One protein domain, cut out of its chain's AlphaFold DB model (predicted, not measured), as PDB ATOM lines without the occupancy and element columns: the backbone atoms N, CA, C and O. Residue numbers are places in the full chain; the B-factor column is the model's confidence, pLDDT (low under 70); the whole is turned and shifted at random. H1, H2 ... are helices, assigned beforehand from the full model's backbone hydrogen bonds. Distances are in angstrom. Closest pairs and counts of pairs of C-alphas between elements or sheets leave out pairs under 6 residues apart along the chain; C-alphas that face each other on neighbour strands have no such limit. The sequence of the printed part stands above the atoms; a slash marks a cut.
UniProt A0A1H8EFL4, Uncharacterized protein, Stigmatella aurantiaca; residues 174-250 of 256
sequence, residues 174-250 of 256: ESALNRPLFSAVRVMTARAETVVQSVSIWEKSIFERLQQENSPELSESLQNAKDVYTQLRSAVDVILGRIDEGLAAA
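Overview. This is residues 174 to 250 of the 256 residues of an uncharacterized protein of Stigmatella aurantiaca (UniProt A0A1H8EFL4). Two long helices, H4 and H2, run opposite ways along the length of a long, open U, with a gap between them and no contact across it. Short H3 and residues 211 to 215 turn the chain at the closed end, and short H1 folds back near the first residues of H2 at the other end. The printed part has 77 residues with four named helices, in the order H1, H2, H3, H4, and no named strand; the class is all helix. It is only just extended, close to loose, with a radius of gyration of the C-alphas of 17.3 A, and spans 51 by 26 by 19 A.

Arrangement. H4, residues 216 to 250, is apart from H2, residues 181 to 205. H3, residues 207 to 210, is apart from H4, and H3 and H2 meet only through their link. H1, residues 174 to 177, is close to H2 but not clearly touching, with the closest C-alphas, those of Ala 176 and Ala 184, 7.2 A apart. H1 is apart from H3 and from H4. In H2 and H4 every O i to N i+4 pair is within hydrogen-bond range; H1 and H3 are too short for such a pair, and each has 1 O i to N i+3 pair, within range.

Along the chain. H4 has 35 residues and measures 51.4 A, from C-alpha 216 at (116.288, -23.646, 52.634) to C-alpha 250 at (81.759, 1.512, 24.047). H2 measures 36.4 A and begins with C-alpha 181 at (81.090, -12.161, 24.042). H3 measures 4.9 A and H1 5.0 A.

Size, cuts and confidence. The C-alphas farthest apart, those of Ser 215 and Ala 250, are 51.9 A apart. The printed part has no cut, and its three links are tight. The mean pLDDT of the printed part is 86.2; residues 174 to 177 are under 70.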
ATOM      1  N   GLU A 174      89.383 -21.606  19.154       56.47
ATOM      2  CA  GLU A 174      88.120 -21.795  18.428       56.47
ATOM      3  C   GLU A 174      86.831 -21.927  19.265       56.47
ATOM      4  O   GLU A 174      85.844 -21.262  18.952       56.47
ATOM      5  N   SER A 175      86.760 -22.760  20.310       62.22
ATOM      6  CA  SER A 175      85.531 -22.881  21.114       62.22
ATOM      7  C   SER A 175      85.298 -21.651  21.992       62.22
ATOM      8  O   SER A 175      84.146 -21.298  22.241       62.22
ATOM      9  N   ALA A 176      86.363 -20.981  22.440       63.53
ATOM     10  CA  ALA A 176      86.255 -19.718  23.165       63.53
ATOM     11  C   ALA A 176      85.838 -18.567  22.232       63.53
ATOM     12  O   ALA A 176      84.996 -17.756  22.614       63.53
ATOM     13  N   LEU A 177      86.353 -18.553  20.997       68.69
ATOM     14  CA  LEU A 177      86.049 -17.561  19.959       68.69
ATOM     15  C   LEU A 177      84.601 -17.644  19.454       68.69
ATOM     16  O   LEU A 177      84.028 -16.629  19.074       68.69
ATOM     17  N   ASN A 178      83.984 -18.828  19.488       76.81
ATOM     18  CA  ASN A 178      82.604 -19.029  19.036       76.81
ATOM     19  C   ASN A 178      81.535 -18.779  20.121       76.81
ATOM     20  O   ASN A 178      80.343 -18.962  19.866       76.81
ATOM     21  N   ARG A 179      81.914 -18.389  21.347       77.38
ATOM     22  CA  ARG A 179      80.944 -18.060  22.409       77.38
ATOM     23  C   ARG A 179      80.466 -16.611  22.266       77.38
ATOM     24  O   ARG A 179      81.275 -15.739  21.959       77.38
ATOM     25  N   PRO A 180      79.191 -16.306  22.577       88.81
ATOM     26  CA  PRO A 180      78.749 -14.920  22.701       88.81
ATOM     27  C   PRO A 180      79.647 -14.155  23.683       88.81
ATOM     28  O   PRO A 180      79.875 -14.634  24.798       88.81
ATOM     29  N   LEU A 181      80.112 -12.964  23.291       86.50
ATOM     30  CA  LEU A 181      81.090 -12.161  24.042       86.50
ATOM     31  C   LEU A 181      80.714 -11.998  25.523       86.50
ATOM     32  O   LEU A 181      81.539 -12.207  26.407       86.50
ATOM     33  N   PHE A 182      79.438 -11.727  25.808       81.00
ATOM     34  CA  PHE A 182      78.937 -11.581  27.177       81.00
ATOM     35  C   PHE A 182      79.154 -12.834  28.042       81.00
ATOM     36  O   PHE A 182      79.497 -12.742  29.220       81.00
ATOM     37  N   SER A 183      78.986 -14.024  27.459       74.06
ATOM     38  CA  SER A 183      79.224 -15.284  28.171       74.06
ATOM     39  C   SER A 183      80.713 -15.495  28.445       74.06
ATOM     40  O   SER A 183      81.067 -15.968  29.524       74.06
ATOM     41  N   ALA A 184      81.582 -15.119  27.503       81.94
ATOM     42  CA  ALA A 184      83.029 -15.190  27.686       81.94
ATOM     43  C   ALA A 184      83.498 -14.264  28.823       81.94
ATOM     44  O   ALA A 184      84.195 -14.724  29.727       81.94
ATOM     45  N   VAL A 185      83.029 -13.009  28.842       84.94
ATOM     46  CA  VAL A 185      83.336 -12.043  29.913       84.94
ATOM     47  C   VAL A 185      82.873 -12.564  31.274       84.94
ATOM     48  O   VAL A 185      83.663 -12.584  32.213       84.94
ATOM     49  N   ARG A 186      81.647 -13.095  31.391       76.12
ATOM     50  CA  ARG A 186      81.164 -13.683  32.658       76.12
ATOM     51  C   ARG A 186      82.038 -14.831  33.161       76.12
ATOM     52  O   ARG A 186      82.263 -14.942  34.364       76.12
ATOM     53  N   VAL A 187      82.514 -15.695  32.263       74.75
ATOM     54  CA  VAL A 187      83.426 -16.789  32.631       74.75
ATOM     55  C   VAL A 187      84.772 -16.238  33.104       74.75
ATOM     56  O   VAL A 187      85.301 -16.735  34.097       74.75
ATOM     57  N   MET A 188      85.309 -15.210  32.437       84.62
ATOM     58  CA  MET A 188      86.533 -14.534  32.877       84.62
ATOM     59  C   MET A 188      86.369 -13.931  34.276       84.62
ATOM     60  O   MET A 188      87.197 -14.208  35.141       84.62
ATOM     61  N   THR A 189      85.280 -13.199  34.530       81.12
ATOM     62  CA  THR A 189      84.986 -12.609  35.846       81.12
ATOM     63  C   THR A 189      84.909 -13.676  36.936       81.12
ATOM     64  O   THR A 189      85.614 -13.577  37.934       81.12
ATOM     65  N   ALA A 190      84.148 -14.754  36.722       70.88
ATOM     66  CA  ALA A 190      84.016 -15.827  37.710       70.88
ATOM     67  C   ALA A 190      85.355 -16.534  38.016       70.88
ATOM     68  O   ALA A 190      85.604 -16.975  39.144       70.88
ATOM     69  N   ARG A 191      86.240 -16.659  37.015       80.38
ATOM     70  CA  ARG A 191      87.599 -17.188  37.213       80.38
ATOM     71  C   ARG A 191      88.463 -16.220  38.016       80.38
ATOM     72  O   ARG A 191      89.112 -16.659  38.961       80.38
ATOM     73  N   ALA A 192      88.434 -14.928  37.687       85.19
ATOM     74  CA  ALA A 192      89.159 -13.900  38.430       85.19
ATOM     75  C   ALA A 192      88.709 -13.840  39.900       85.19
ATOM     76  O   ALA A 192      89.549 -13.849  40.794       85.19
ATOM     77  N   GLU A 193      87.401 -13.901  40.168       78.50
ATOM     78  CA  GLU A 193      86.850 -13.987  41.528       78.50
ATOM     79  C   GLU A 193      87.376 -15.208  42.292       78.50
ATOM     80  O   GLU A 193      87.706 -15.109  43.471       78.50
ATOM     81  N   THR A 194      87.502 -16.356  41.619       74.88
ATOM     82  CA  THR A 194      88.053 -17.574  42.233       74.88
ATOM     83  C   THR A 194      89.531 -17.385  42.604       74.88
ATOM     84  O   THR A 194      89.942 -17.776  43.697       74.88
ATOM     85  N   VAL A 195      90.328 -16.740  41.744       85.06
ATOM     86  CA  VAL A 195      91.731 -16.401  42.052       85.06
ATOM     87  C   VAL A 195      91.807 -15.446  43.244       85.06
ATOM     88  O   VAL A 195      92.546 -15.717  44.185       85.06
ATOM     89  N   VAL A 196      90.997 -14.385  43.262       84.62
ATOM     90  CA  VAL A 196      90.942 -13.421  44.377       84.62
ATOM     91  C   VAL A 196      90.585 -14.109  45.699       84.62
ATOM     92  O   VAL A 196      91.247 -13.888  46.713       84.62
ATOM     93  N   GLN A 197      89.580 -14.989  45.696       77.00
ATOM     94  CA  GLN A 197      89.209 -15.776  46.878       77.00
ATOM     95  C   GLN A 197      90.362 -16.664  47.357       77.00
ATOM     96  O   GLN A 197      90.624 -16.734  48.557       77.00
ATOM     97  N   SER A 198      91.076 -17.303  46.427       81.31
ATOM     98  CA  SER A 198      92.236 -18.148  46.741       81.31
ATOM     99  C   SER A 198      93.340 -17.349  47.421       81.31
ATOM    100  O   SER A 198      93.832 -17.755  48.470       81.31
ATOM    101  N   VAL A 199      93.673 -16.179  46.865       87.75
ATOM    102  CA  VAL A 199      94.694 -15.280  47.415       87.75
ATOM    103  C   VAL A 199      94.347 -14.866  48.843       87.75
ATOM    104  O   VAL A 199      95.210 -14.947  49.710       87.75
ATOM    105  N   SER A 200      93.086 -14.526  49.128       80.94
ATOM    106  CA  SER A 200      92.664 -14.170  50.492       80.94
ATOM    107  C   SER A 200      92.789 -15.334  51.486       80.94
ATOM    108  O   SER A 200      93.140 -15.132  52.650       80.94
ATOM    109  N   ILE A 201      92.524 -16.568  51.044       80.12
ATOM    110  CA  ILE A 201      92.707 -17.762  51.879       80.12
ATOM    111  C   ILE A 201      94.197 -17.996  52.147       80.12
ATOM    112  O   ILE A 201      94.573 -18.285  53.284       80.12
ATOM    113  N   TRP A 202      95.051 -17.865  51.132       86.81
ATOM    114  CA  TRP A 202      96.497 -18.045  51.269       86.81
ATOM    115  C   TRP A 202      97.135 -16.979  52.152       86.81
ATOM    116  O   TRP A 202      97.942 -17.325  53.009       86.81
ATOM    117  N   GLU A 203      96.737 -15.716  51.997       85.69
ATOM    118  CA  GLU A 203      97.176 -14.603  52.845       85.69
ATOM    119  C   GLU A 203      96.998 -14.938  54.330       85.69
ATOM    120  O   GLU A 203      97.948 -14.862  55.103       85.69
ATOM    121  N   LYS A 204      95.809 -15.423  54.704       83.81
ATOM    122  CA  LYS A 204      95.494 -15.787  56.091       83.81
ATOM    123  C   LYS A 204      96.167 -17.079  56.548       83.81
ATOM    124  O   LYS A 204      96.603 -17.176  57.681       83.81
ATOM    125  N   SER A 205      96.210 -18.109  55.704       83.81
ATOM    126  CA  SER A 205      96.601 -19.458  56.151       83.81
ATOM    127  C   SER A 205      98.078 -19.794  55.962       83.81
ATOM    128  O   SER A 205      98.630 -20.563  56.750       83.81
ATOM    129  N   ILE A 206      98.712 -19.257  54.918       86.75
ATOM    130  CA  ILE A 206     100.082 -19.601  54.524       86.75
ATOM    131  C   ILE A 206     101.063 -18.577  55.088       86.75
ATOM    132  O   ILE A 206     102.035 -18.972  55.726       86.75
ATOM    133  N   PHE A 207     100.815 -17.275  54.919       84.88
ATOM    134  CA  PHE A 207     101.796 -16.258  55.319       84.88
ATOM    135  C   PHE A 207     101.974 -16.138  56.835       84.88
ATOM    136  O   PHE A 207     103.088 -15.882  57.286       84.88
ATOM    137  N   GLU A 208     100.935 -16.424  57.625       83.69
ATOM    138  CA  GLU A 208     101.063 -16.540  59.085       83.69
ATOM    139  C   GLU A 208     102.015 -17.679  59.495       83.69
ATOM    140  O   GLU A 208     102.776 -17.543  60.451       83.69
ATOM    141  N   ARG A 209     102.023 -18.793  58.748       87.31
ATOM    142  CA  ARG A 209     102.897 -19.950  59.014       87.31
ATOM    143  C   ARG A 209     104.310 -19.751  58.481       87.31
ATOM    144  O   ARG A 209     105.262 -20.151  59.141       87.31
ATOM    145  N   LEU A 210     104.450 -19.088  57.332       88.38
ATOM    146  CA  LEU A 210     105.750 -18.797  56.716       88.38
ATOM    147  C   LEU A 210     106.683 -18.009  57.641       88.38
ATOM    148  O   LEU A 210     107.892 -18.184  57.569       88.38
ATOM    149  N   GLN A 211     106.150 -17.171  58.535       84.06
ATOM    150  CA  GLN A 211     106.973 -16.430  59.498       84.06
ATOM    151  C   GLN A 211     107.636 -17.323  60.559       84.06
ATOM    152  O   GLN A 211     108.577 -16.891  61.219       84.06
ATOM    153  N   GLN A 212     107.138 -18.545  60.746       88.44
ATOM    154  CA  GLN A 212     107.582 -19.458  61.799       88.44
ATOM    155  C   GLN A 212     108.551 -20.530  61.286       88.44
ATOM    156  O   GLN A 212     109.150 -21.241  62.091       88.44
ATOM    157  N   GLU A 213     108.728 -20.651  59.969       90.56
ATOM    158  CA  GLU A 213     109.452 -21.753  59.344       90.56
ATOM    159  C   GLU A 213     110.609 -21.226  58.484       90.56
ATOM    160  O   GLU A 213     110.404 -20.548  57.483       90.56
ATOM    161  N   ASN A 214     111.847 -21.540  58.883       84.62
ATOM    162  CA  ASN A 214     113.067 -21.176  58.157       84.62
ATOM    163  C   ASN A 214     113.748 -22.445  57.632       84.62
ATOM    164  O   ASN A 214     114.633 -22.997  58.283       84.62
ATOM    165  N   SER A 215     113.323 -22.908  56.453       91.69
ATOM    166  CA  SER A 215     113.976 -23.998  55.714       91.69
ATOM    167  C   SER A 215     114.559 -23.475  54.384       91.69
ATOM    168  O   SER A 215     113.944 -22.629  53.725       91.69
ATOM    169  N   PRO A 216     115.740 -23.959  53.953       87.75
ATOM    170  CA  PRO A 216     116.288 -23.646  52.634       87.75
ATOM    171  C   PRO A 216     115.386 -24.103  51.476       87.75
ATOM    172  O   PRO A 216     115.213 -23.348  50.519       87.75
ATOM    173  N   GLU A 217     114.756 -25.281  51.571       88.50
ATOM    174  CA  GLU A 217     113.836 -25.791  50.537       88.50
ATOM    175  C   GLU A 217     112.605 -24.884  50.361       88.50
ATOM    176  O   GLU A 217     112.077 -24.706  49.255       88.50
ATOM    177  N   LEU A 218     112.167 -24.259  51.457       90.69
ATOM    178  CA  LEU A 218     111.082 -23.285  51.441       90.69
ATOM    179  C   LEU A 218     111.467 -22.020  50.660       90.69
ATOM    180  O   LEU A 218     110.637 -21.482  49.930       90.69
ATOM    181  N   SER A 219     112.720 -21.568  50.756       89.00
ATOM    182  CA  SER A 219     113.184 -20.347  50.079       89.00
ATOM    183  C   SER A 219     113.134 -20.473  48.555       89.00
ATOM    184  O   SER A 219     112.654 -19.563  47.877       89.00
ATOM    185  N   GLU A 220     113.561 -21.614  48.008       90.50
ATOM    186  CA  GLU A 220     113.481 -21.886  46.566       90.50
ATOM    187  C   GLU A 220     112.020 -21.950  46.092       90.50
ATOM    188  O   GLU A 220     111.643 -21.323  45.100       90.50
ATOM    189  N   SER A 221     111.163 -22.640  46.851       90.00
ATOM    190  CA  SER A 221     109.732 -22.744  46.546       90.00
ATOM    191  C   SER A 221     109.032 -21.376  46.564       90.00
ATOM    192  O   SER A 221     108.210 -21.088  45.691       90.00
ATOM    193  N   LEU A 222     109.379 -20.508  47.521       91.31
ATOM    194  CA  LEU A 222     108.861 -19.140  47.612       91.31
ATOM    195  C   LEU A 222     109.324 -18.262  46.449       91.31
ATOM    196  O   LEU A 222     108.529 -17.472  45.933       91.31
ATOM    197  N   GLN A 223     110.577 -18.402  46.015       92.19
ATOM    198  CA  GLN A 223     111.091 -17.658  44.869       92.19
ATOM    199  C   GLN A 223     110.375 -18.078  43.577       92.19
ATOM    200  O   GLN A 223     109.863 -17.219  42.860       92.19
ATOM    201  N   ASN A 224     110.209 -19.384  43.348       90.06
ATOM    202  CA  ASN A 224     109.430 -19.896  42.217       90.06
ATOM    203  C   ASN A 224     107.980 -19.385  42.243       90.06
ATOM    204  O   ASN A 224     107.454 -18.935  41.222       90.06
ATOM    205  N   ALA A 225     107.332 -19.402  43.412       90.44
ATOM    206  CA  ALA A 225     105.985 -18.863  43.565       90.44
ATOM    207  C   ALA A 225     105.933 -17.365  43.216       90.44
ATOM    208  O   ALA A 225     105.067 -16.941  42.449       90.44
ATOM    209  N   LYS A 226     106.875 -16.562  43.725       94.00
ATOM    210  CA  LYS A 226     106.981 -15.124  43.435       94.00
ATOM    211  C   LYS A 226     107.115 -14.841  41.938       94.00
ATOM    212  O   LYS A 226     106.470 -13.915  41.435       94.00
ATOM    213  N   ASP A 227     107.909 -15.631  41.226       93.69
ATOM    214  CA  ASP A 227     108.108 -15.467  39.786       93.69
ATOM    215  C   ASP A 227     106.820 -15.783  39.010       93.69
ATOM    216  O   ASP A 227     106.398 -14.991  38.161       93.69
ATOM    217  N   VAL A 228     106.116 -16.862  39.373       91.44
ATOM    218  CA  VAL A 228     104.802 -17.204  38.798       91.44
ATOM    219  C   VAL A 228     103.765 -16.106  39.063       91.44
ATOM    220  O   VAL A 228     103.043 -15.710  38.147       91.44
ATOM    221  N   TYR A 229     103.698 -15.554  40.280       91.94
ATOM    222  CA  TYR A 229     102.759 -14.466  40.593       91.94
ATOM    223  C   TYR A 229     103.096 -13.159  39.878       91.94
ATOM    224  O   TYR A 229     102.192 -12.397  39.532       91.94
ATOM    225  N   THR A 230     104.375 -12.902  39.613       93.75
ATOM    226  CA  THR A 230     104.813 -11.738  38.836       93.75
ATOM    227  C   THR A 230     104.368 -11.865  37.378       93.75
ATOM    228  O   THR A 230     103.830 -10.911  36.812       93.75
ATOM    229  N   GLN A 231     104.502 -13.057  36.788       92.25
ATOM    230  CA  GLN A 231     103.973 -13.347  35.451       92.25
ATOM    231  C   GLN A 231     102.445 -13.218  35.409       92.25
ATOM    232  O   GLN A 231     101.906 -12.590  34.497       92.25
ATOM    233  N   LEU A 232     101.744 -13.747  36.420       89.69
ATOM    234  CA  LEU A 232     100.290 -13.614  36.533       89.69
ATOM    235  C   LEU A 232      99.863 -12.145  36.609       89.69
ATOM    236  O   LEU A 232      98.961 -11.743  35.877       89.69
ATOM    237  N   ARG A 233     100.520 -11.337  37.450       94.50
ATOM    238  CA  ARG A 233     100.260  -9.895  37.553       94.50
ATOM    239  C   ARG A 233     100.425  -9.210  36.200       94.50
ATOM    240  O   ARG A 233      99.510  -8.524  35.763       94.50
ATOM    241  N   SER A 234     101.538  -9.461  35.509       94.38
ATOM    242  CA  SER A 234     101.777  -8.888  34.183       94.38
ATOM    243  C   SER A 234     100.685  -9.273  33.178       94.38
ATOM    244  O   SER A 234     100.258  -8.430  32.394       94.38
ATOM    245  N   ALA A 235     100.204 -10.519  33.201       91.25
ATOM    246  CA  ALA A 235      99.116 -10.957  32.330       91.25
ATOM    247  C   ALA A 235      97.774 -10.287  32.681       91.25
ATOM    248  O   ALA A 235      97.016  -9.922  31.782       91.25
ATOM    249  N   VAL A 236      97.485 -10.101  33.974       91.94
ATOM    250  CA  VAL A 236      96.290  -9.386  34.448       91.94
ATOM    251  C   VAL A 236      96.325  -7.923  34.014       91.94
ATOM    252  O   VAL A 236      95.328  -7.449  33.477       91.94
ATOM    253  N   ASP A 237      97.461  -7.242  34.155       95.06
ATOM    254  CA  ASP A 237      97.618  -5.840  33.748       95.06
ATOM    255  C   ASP A 237      97.342  -5.659  32.242       95.06
ATOM    256  O   ASP A 237      96.633  -4.737  31.839       95.06
ATOM    257  N   VAL A 238      97.805  -6.595  31.401       94.94
ATOM    258  CA  VAL A 238      97.493  -6.604  29.957       94.94
ATOM    259  C   VAL A 238      95.992  -6.773  29.697       94.94
ATOM    260  O   VAL A 238      95.439  -6.118  28.813       94.94
ATOM    261  N   ILE A 239      95.316  -7.654  30.440       92.38
ATOM    262  CA  ILE A 239      93.867  -7.865  30.298       92.38
ATOM    263  C   ILE A 239      93.092  -6.618  30.738       92.38
ATOM    264  O   ILE A 239      92.155  -6.231  30.044       92.38
ATOM    265  N   LEU A 240      93.482  -5.989  31.850       93.69
ATOM    266  CA  LEU A 240      92.851  -4.766  32.349       93.69
ATOM    267  C   LEU A 240      92.976  -3.626  31.336       93.69
ATOM    268  O   LEU A 240      91.959  -3.037  30.988       93.69
ATOM    269  N   GLY A 241      94.163  -3.418  30.757       95.56
ATOM    270  CA  GLY A 241      94.349  -2.417  29.700       95.56
ATOM    271  C   GLY A 241      93.411  -2.627  28.506       95.56
ATOM    272  O   GLY A 241      92.767  -1.688  28.044       95.56
ATOM    273  N   ARG A 242      93.231  -3.878  28.056       94.88
ATOM    274  CA  ARG A 242      92.280  -4.206  26.973       94.88
ATOM    275  C   ARG A 242      90.816  -3.991  27.364       94.88
ATOM    276  O   ARG A 242      89.997  -3.665  26.505       94.88
ATOM    277  N   ILE A 243      90.461  -4.224  28.628       92.44
ATOM    278  CA  ILE A 243      89.109  -3.956  29.136       92.44
ATOM    279  C   ILE A 243      88.848  -2.449  29.137       92.44
ATOM    280  O   ILE A 243      87.801  -2.031  28.648       92.44
ATOM    281  N   ASP A 244      89.800  -1.649  29.612       96.50
ATOM    282  CA  ASP A 244      89.688  -0.189  29.651       96.50
ATOM    283  C   ASP A 244      89.547   0.401  28.240       96.50
ATOM    284  O   ASP A 244      88.657   1.218  27.995       96.50
ATOM    285  N   GLU A 245      90.345  -0.082  27.279       96.00
ATOM    286  CA  GLU A 245      90.208   0.264  25.856       96.00
ATOM    287  C   GLU A 245      88.802  -0.061  25.319       96.00
ATOM    288  O   GLU A 245      88.175   0.760  24.646       96.00
ATOM    289  N   GLY A 246      88.278  -1.249  25.641       93.38
ATOM    290  CA  GLY A 246      86.941  -1.678  25.230       93.38
ATOM    291  C   GLY A 246      85.814  -0.847  25.852       93.38
ATOM    292  O   GLY A 246      84.838  -0.531  25.168       93.38
ATOM    293  N   LEU A 247      85.948  -0.465  27.125       93.81
ATOM    294  CA  LEU A 247      84.997   0.407  27.821       93.81
ATOM    295  C   LEU A 247      84.993   1.814  27.216       93.81
ATOM    296  O   LEU A 247      83.923   2.331  26.891       93.81
ATOM    297  N   ALA A 248      86.173   2.391  26.974       95.94
ATOM    298  CA  ALA A 248      86.307   3.697  26.336       95.94
ATOM    299  C   ALA A 248      85.675   3.719  24.931       95.94
ATOM    300  O   ALA A 248      84.959   4.660  24.580       95.94
ATOM    301  N   ALA A 249      85.884   2.662  24.136       95.38
ATOM    302  CA  ALA A 249      85.267   2.526  22.819       95.38
ATOM    303  C   ALA A 249      83.734   2.415  22.896       95.38
ATOM    304  O   ALA A 249      83.029   3.044  22.105       95.38
ATOM    305  N   ALA A 250      83.201   1.651  23.856       93.19
ATOM    306  CA  ALA A 250      81.759   1.512  24.047       93.19
ATOM    307  C   ALA A 250      81.099   2.849  24.425       93.19
ATOM    308  O   ALA A 250      80.063   3.200  23.853       93.19
TER     309      ALA A 250